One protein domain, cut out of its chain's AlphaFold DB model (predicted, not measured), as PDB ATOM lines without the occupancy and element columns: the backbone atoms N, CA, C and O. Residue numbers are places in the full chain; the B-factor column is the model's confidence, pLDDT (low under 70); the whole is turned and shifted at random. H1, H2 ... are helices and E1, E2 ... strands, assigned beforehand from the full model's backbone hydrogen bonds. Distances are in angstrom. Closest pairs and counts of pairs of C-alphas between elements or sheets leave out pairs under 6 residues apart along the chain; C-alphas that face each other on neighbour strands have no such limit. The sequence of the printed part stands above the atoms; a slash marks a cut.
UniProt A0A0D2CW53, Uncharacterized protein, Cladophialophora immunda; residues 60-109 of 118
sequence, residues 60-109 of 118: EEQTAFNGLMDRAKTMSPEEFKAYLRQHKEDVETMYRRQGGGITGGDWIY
ATOM      1  N   GLU A  60     232.031 271.202 285.448       73.94
ATOM      2  CA  GLU A  60     231.416 269.917 285.807       73.94
ATOM      3  C   GLU A  60     232.481 268.825 285.963       73.94
ATOM      4  O   GLU A  60     232.478 268.078 286.943       73.94
ATOM      5  N   GLU A  61     233.450 268.788 285.047       75.69
ATOM      6  CA  GLU A  61     234.586 267.864 285.101       75.69
ATOM      7  C   GLU A  61     235.462 268.120 286.335       75.69
ATOM      8  O   GLU A  61     235.866 267.171 287.010       75.69
ATOM      9  N   GLN A  62     235.705 269.389 286.680       79.25
ATOM     10  CA  GLN A  62     236.463 269.759 287.881       79.25
ATOM     11  C   GLN A  62     235.772 269.253 289.152       79.25
ATOM     12  O   GLN A  62     236.426 268.746 290.065       79.25
ATOM     13  N   THR A  63     234.444 269.363 289.208       83.38
ATOM     14  CA  THR A  63     233.643 268.898 290.346       83.38
ATOM     15  C   THR A  63     233.707 267.378 290.481       83.38
ATOM     16  O   THR A  63     233.958 266.862 291.573       83.38
ATOM     17  N   ALA A  64     233.553 266.655 289.368       81.00
ATOM     18  CA  ALA A  64     233.670 265.199 289.339       81.00
ATOM     19  C   ALA A  64     235.075 264.727 289.756       81.00
ATOM     20  O   ALA A  64     235.216 263.793 290.550       81.00
ATOM     21  N   PHE A  65     236.118 265.413 289.278       84.31
ATOM     22  CA  PHE A  65     237.503 265.126 289.637       84.31
ATOM     23  C   PHE A  65     237.777 265.353 291.128       84.31
ATOM     24  O   PHE A  65     238.356 264.490 291.789       84.31
ATOM     25  N   ASN A  66     237.325 266.480 291.682       86.50
ATOM     26  CA  ASN A  66     237.495 266.773 293.104       86.50
ATOM     27  C   ASN A  66     236.815 265.704 293.975       86.50
ATOM     28  O   ASN A  66     237.433 265.193 294.908       86.50
ATOM     29  N   GLY A  67     235.601 265.273 293.609       85.88
ATOM     30  CA  GLY A  67     234.903 264.189 294.309       85.88
ATOM     31  C   GLY A  67     235.648 262.846 294.264       85.88
ATOM     32  O   GLY A  67     235.674 262.111 295.255       85.88
ATOM     33  N   LEU A  68     236.306 262.531 293.144       87.50
ATOM     34  CA  LEU A  68     237.182 261.361 293.018       87.50
ATOM     35  C   LEU A  68     238.411 261.459 293.929       87.50
ATOM     36  O   LEU A  68     238.775 260.473 294.570       87.50
ATOM     37  N   MET A  69     239.034 262.636 294.012       88.81
ATOM     38  CA  MET A  69     240.196 262.860 294.875       88.81
ATOM     39  C   MET A  69     239.843 262.787 296.358       88.81
ATOM     40  O   MET A  69     240.620 262.252 297.144       88.81
ATOM     41  N   ASP A  70     238.668 263.263 296.757       90.38
ATOM     42  CA  ASP A  70     238.230 263.153 298.148       90.38
ATOM     43  C   ASP A  70     237.967 261.699 298.548       90.38
ATOM     44  O   ASP A  70     238.338 261.282 299.645       90.38
ATOM     45  N   ARG A  71     237.444 260.884 297.625       86.19
ATOM     46  CA  ARG A  71     237.354 259.427 297.794       86.19
ATOM     47  C   ARG A  71     238.722 258.744 297.853       86.19
ATOM     48  O   ARG A  71     238.898 257.801 298.618       86.19
ATOM     49  N   ALA A  72     239.698 259.225 297.085       87.12
ATOM     50  CA  ALA A  72     241.061 258.700 297.117       87.12
ATOM     51  C   ALA A  72     241.763 258.953 298.462       87.12
ATOM     52  O   ALA A  72     242.614 258.166 298.863       87.12
ATOM     53  N   LYS A  73     241.411 260.038 299.167       87.31
ATOM     54  CA  LYS A  73     241.969 260.359 300.493       87.31
ATOM     55  C   LYS A  73     241.408 259.478 301.611       87.31
ATOM     56  O   LYS A  73     242.051 259.355 302.647       87.31
ATOM     57  N   THR A  74     240.207 258.927 301.436       88.31
ATOM     58  CA  THR A  74     239.493 258.184 302.488       88.31
ATOM     59  C   THR A  74     239.584 256.670 302.340       88.31
ATOM     60  O   THR A  74     239.445 255.968 303.338       88.31
ATOM     61  N   MET A  75     239.824 256.161 301.129       89.81
ATOM     62  CA  MET A  75     239.939 254.726 300.852       89.81
ATOM     63  C   MET A  75     241.390 254.253 300.805       89.81
ATOM     64  O   MET A  75     242.303 255.003 300.453       89.81
ATOM     65  N   SER A  76     241.603 252.969 301.100       92.75
ATOM     66  CA  SER A  76     242.896 252.346 300.831       92.75
ATOM     67  C   SER A  76     243.163 252.273 299.314       92.75
ATOM     68  O   SER A  76     242.224 252.260 298.510       92.75
ATOM     69  N   PRO A  77     244.431 252.191 298.871       90.38
ATOM     70  CA  PRO A  77     244.752 252.141 297.444       90.38
ATOM     71  C   PRO A  77     244.101 250.971 296.689       90.38
ATOM     72  O   PRO A  77     243.801 251.096 295.502       90.38
ATOM     73  N   GLU A  78     243.898 249.829 297.347       92.19
ATOM     74  CA  GLU A  78     243.270 248.648 296.741       92.19
ATOM     75  C   GLU A  78     241.763 248.840 296.563       92.19
ATOM     76  O   GLU A  78     241.234 248.606 295.473       92.19
ATOM     77  N   GLU A  79     241.091 249.357 297.591       91.00
ATOM     78  CA  GLU A  79     239.670 249.706 297.537       91.00
ATOM     79  C   GLU A  79     239.412 250.806 296.510       91.00
ATOM     80  O   GLU A  79     238.476 250.709 295.717       91.00
ATOM     81  N   PHE A  80     240.285 251.813 296.442       92.25
ATOM     82  CA  PHE A  80     240.159 252.882 295.460       92.25
ATOM     83  C   PHE A  80     240.326 252.364 294.024       92.25
ATOM     84  O   PHE A  80     239.576 252.757 293.133       92.25
ATOM     85  N   LYS A  81     241.248 251.423 293.779       91.94
ATOM     86  CA  LYS A  81     241.377 250.763 292.465       91.94
ATOM     87  C   LYS A  81     240.138 249.947 292.100       91.94
ATOM     88  O   LYS A  81     239.738 249.945 290.935       91.94
ATOM     89  N   ALA A  82     239.550 249.234 293.060       92.38
ATOM     90  CA  ALA A  82     238.300 248.510 292.843       92.38
ATOM     91  C   ALA A  82     237.157 249.483 292.514       92.38
ATOM     92  O   ALA A  82     236.457 249.292 291.520       92.38
ATOM     93  N   TYR A  83     237.058 250.579 293.270       91.56
ATOM     94  CA  TYR A  83     236.094 251.649 293.036       91.56
ATOM     95  C   TYR A  83     236.239 252.272 291.644       91.56
ATOM     96  O   TYR A  83     235.250 252.395 290.935       91.56
ATOM     97  N   LEU A  84     237.457 252.620 291.212       91.50
ATOM     98  CA  LEU A  84     237.686 253.211 289.888       91.50
ATOM     99  C   LEU A  84     237.232 252.297 288.745       91.50
ATOM    100  O   LEU A  84     236.727 252.781 287.733       91.50
ATOM    101  N   ARG A  85     237.399 250.980 288.903       89.75
ATOM    102  CA  ARG A  85     236.968 249.996 287.904       89.75
ATOM    103  C   ARG A  85     235.450 249.989 287.759       89.75
ATOM    104  O   ARG A  85     234.956 250.121 286.647       89.75
ATOM    105  N   GLN A  86     234.743 249.916 288.883       91.38
ATOM    106  CA  GLN A  86     233.284 249.966 288.903       91.38
ATOM    107  C   GLN A  86     232.762 251.321 288.407       91.38
ATOM    108  O   GLN A  86     231.887 251.380 287.552       91.38
ATOM    109  N   HIS A  87     233.357 252.418 288.876       89.81
ATOM    110  CA  HIS A  87     232.963 253.768 288.487       89.81
ATOM    111  C   HIS A  87     233.087 253.991 286.974       89.81
ATOM    112  O   HIS A  87     232.223 254.625 286.376       89.81
ATOM    113  N   LYS A  88     234.121 253.431 286.332       88.12
ATOM    114  CA  LYS A  88     234.253 253.460 284.870       88.12
ATOM    115  C   LYS A  88     233.065 252.779 284.184       88.12
ATOM    116  O   LYS A  88     232.509 253.349 283.248       88.12
ATOM    117  N   GLU A  89     232.693 251.583 284.631       89.19
ATOM    118  CA  GLU A  89     231.583 250.810 284.058       89.19
ATOM    119  C   GLU A  89     230.239 251.528 284.241       89.19
ATOM    120  O   GLU A  89     229.444 251.603 283.301       89.19
ATOM    121  N   ASP A  90     230.012 252.125 285.413       87.94
ATOM    122  CA  ASP A  90     228.801 252.893 285.716       87.94
ATOM    123  C   ASP A  90     228.678 254.132 284.822       87.94
ATOM    124  O   ASP A  90     227.629 254.383 284.221       87.94
ATOM    125  N   VAL A  91     229.769 254.894 284.698       86.38
ATOM    126  CA  VAL A  91     229.817 256.099 283.865       86.38
ATOM    127  C   VAL A  91     229.615 255.728 282.399       86.38
ATOM    128  O   VAL A  91     228.768 256.313 281.727       86.38
ATOM    129  N   GLU A  92     230.318 254.714 281.899       86.88
ATOM    130  CA  GLU A  92     230.146 254.251 280.524       86.88
ATOM    131  C   GLU A  92     228.710 253.778 280.255       86.88
ATOM    132  O   GLU A  92     228.130 254.131 279.228       86.88
ATOM    133  N   THR A  93     228.103 253.037 281.183       87.06
ATOM    134  CA  THR A  93     226.710 252.584 281.065       87.06
ATOM    135  C   THR A  93     225.742 253.762 281.003       87.06
ATOM    136  O   THR A  93     224.805 253.751 280.200       87.06
ATOM    137  N   MET A  94     225.970 254.793 281.818       84.81
ATOM    138  CA  MET A  94     225.164 256.011 281.819       84.81
ATOM    139  C   MET A  94     225.241 256.737 280.469       84.81
ATOM    140  O   MET A  94     224.199 257.055 279.894       84.81
ATOM    141  N   TYR A  95     226.441 256.896 279.907       83.19
ATOM    142  CA  TYR A  95     226.617 257.533 278.599       83.19
ATOM    143  C   TYR A  95     226.103 256.683 277.435       83.19
ATOM    144  O   TYR A  95     225.497 257.225 276.510       83.19
ATOM    145  N   ARG A  96     226.248 255.354 277.491       84.56
ATOM    146  CA  ARG A  96     225.672 254.437 276.492       84.56
ATOM    147  C   ARG A  96     224.153 254.568 276.400       84.56
ATOM    148  O   ARG A  96     223.612 254.571 275.297       84.56
ATOM    149  N   ARG A  97     223.456 254.733 277.532       83.56
ATOM    150  CA  ARG A  97     221.994 254.967 277.550       83.56
ATOM    151  C   ARG A  97     221.590 256.266 276.851       83.56
ATOM    152  O   ARG A  97     220.485 256.346 276.335       83.56
ATOM    153  N   GLN A  98     222.480 257.254 276.823       81.62
ATOM    154  CA  GLN A  98     222.275 258.540 276.151       81.62
ATOM    155  C   GLN A  98     222.765 258.527 274.689       81.62
ATOM    156  O   GLN A  98     222.814 259.567 274.039       81.62
ATOM    157  N   GLY A  99     223.146 257.360 274.153       77.94
ATOM    158  CA  GLY A  99     223.676 257.220 272.792       77.94
ATOM    159  C   GLY A  99     225.149 257.624 272.634       77.94
ATOM    160  O   GLY A  99     225.643 257.694 271.508       77.94
ATOM    161  N   GLY A 100     225.846 257.899 273.740       85.06
ATOM    162  CA  GLY A 100     227.291 258.113 273.799       85.06
ATOM    163  C   GLY A 100     228.054 256.878 274.294       85.06
ATOM    164  O   GLY A 100     227.612 255.741 274.137       85.06
ATOM    165  N   GLY A 101     229.206 257.104 274.923       82.94
ATOM    166  CA  GLY A 101     230.061 256.069 275.509       82.94
ATOM    167  C   GLY A 101     231.254 255.697 274.625       82.94
ATOM    168  O   GLY A 101     231.594 256.410 273.683       82.94
ATOM    169  N   ILE A 102     231.918 254.585 274.945       81.69
ATOM    170  CA  ILE A 102     233.113 254.140 274.218       81.69
ATOM    171  C   ILE A 102     232.699 253.357 272.972       81.69
ATOM    172  O   ILE A 102     232.069 252.307 273.076       81.69
ATOM    173  N   THR A 103     233.097 253.835 271.792       78.56
ATOM    174  CA  THR A 103     232.915 253.125 270.516       78.56
ATOM    175  C   THR A 103     234.222 253.156 269.734       78.56
ATOM    176  O   THR A 103     234.784 254.219 269.511       78.56
ATOM    177  N   GLY A 104     234.738 251.991 269.328       79.56
ATOM    178  CA  GLY A 104     235.985 251.912 268.550       79.56
ATOM    179  C   GLY A 104     237.260 252.314 269.308       79.56
ATOM    180  O   GLY A 104     238.300 252.471 268.683       79.56
ATOM    181  N   GLY A 105     237.196 252.454 270.637       80.69
ATOM    182  CA  GLY A 105     238.301 252.942 271.473       80.69
ATOM    183  C   GLY A 105     238.213 254.433 271.803       80.69
ATOM    184  O   GLY A 105     238.852 254.869 272.757       80.69
ATOM    185  N   ASP A 106     237.357 255.173 271.099       80.81
ATOM    186  CA  ASP A 106     237.144 256.599 271.321       80.81
ATOM    187  C   ASP A 106     235.941 256.850 272.234       80.81
ATOM    188  O   ASP A 106     234.938 256.127 272.205       80.81
ATOM    189  N   TRP A 107     236.043 257.896 273.058       80.75
ATOM    190  CA  TRP A 107     234.950 258.362 273.905       80.75
ATOM    191  C   TRP A 107     234.030 259.290 273.112       80.75
ATOM    192  O   TRP A 107     234.447 260.361 272.673       80.75
ATOM    193  N   ILE A 108     232.769 258.897 272.951       79.81
ATOM    194  CA  ILE A 108     231.758 259.683 272.247       79.81
ATOM    195  C   ILE A 108     230.820 260.312 273.275       79.81
ATOM    196  O   ILE A 108     230.072 259.620 273.965       79.81
ATOM    197  N   TYR A 109     230.822 261.640 273.340       79.12
ATOM    198  CA  TYR A 109     229.791 262.399 274.039       79.12
ATOM    199  C   TYR A 109     228.685 262.785 273.050       79.12
ATOM    200  O   TYR A 109     228.959 263.319 271.973       79.12
TER     201      TYR A 109
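Overview. This is residues 60 to 109 of the 118 residues of an uncharacterized protein of Cladophialophora immunda (UniProt A0A0D2CW53). Two helices make an open V, H1 and the longer H2 meeting near the turn that joins them, and a small hairpin of two short strands, E1 and E2, sits at the far end of H2. The first residues of H1, 60 to 67, stick out free at the tip of its arm. The printed part has 50 residues, in the order H1, H2, E1, E2, with one antiparallel sheet, E1 - E2; the class is mostly helix. The whole is loose, with a radius of gyration of the C-alphas of 12.6 A, and only just elongated, spanning 34 by 22 by 17 A.

Arrangement. Start with H1, residues 60 to 74, and H2, residues 77 to 97: they are close but not clearly touching, and their closest C-alphas, those of Ala 72 and Phe 80, are 6.1 A apart. Their lines stand at a shallow tilt of 27 degrees, opposite ways. In both helices every O i to N i+4 pair is within hydrogen-bond range. Go on to E1, residues 101 to 103, whose closest C-alphas to H2 are those of Gly 101 and Tyr 95, 4.9 A apart. E2, residues 106 to 108, forms an antiparallel hairpin with E1; look for N 101 and O 108 at 2.8 A, within hydrogen-bond range. H2 and E2 are only just apart, at 8.4 A, and H1 is apart from both strands.

Along the chain. Find C-alpha 60 at (231.416, 269.917, 285.807); from there H1 runs 21.9 A to C-alpha 74. H2 begins at C-alpha 77, (244.752, 252.141, 297.444), and runs 30.4 A to C-alpha 97. E1 spans 6.5 A and E2 6.3 A, ending at C-alpha 108, (231.758, 259.683, 272.247).

Size, cuts and confidence. The two C-alphas farthest apart, those of Thr 74 and Gly 104, are 34.7 A apart. The printed part has no cut, and its three links are tight. No printed residue is under 70 in pLDDT.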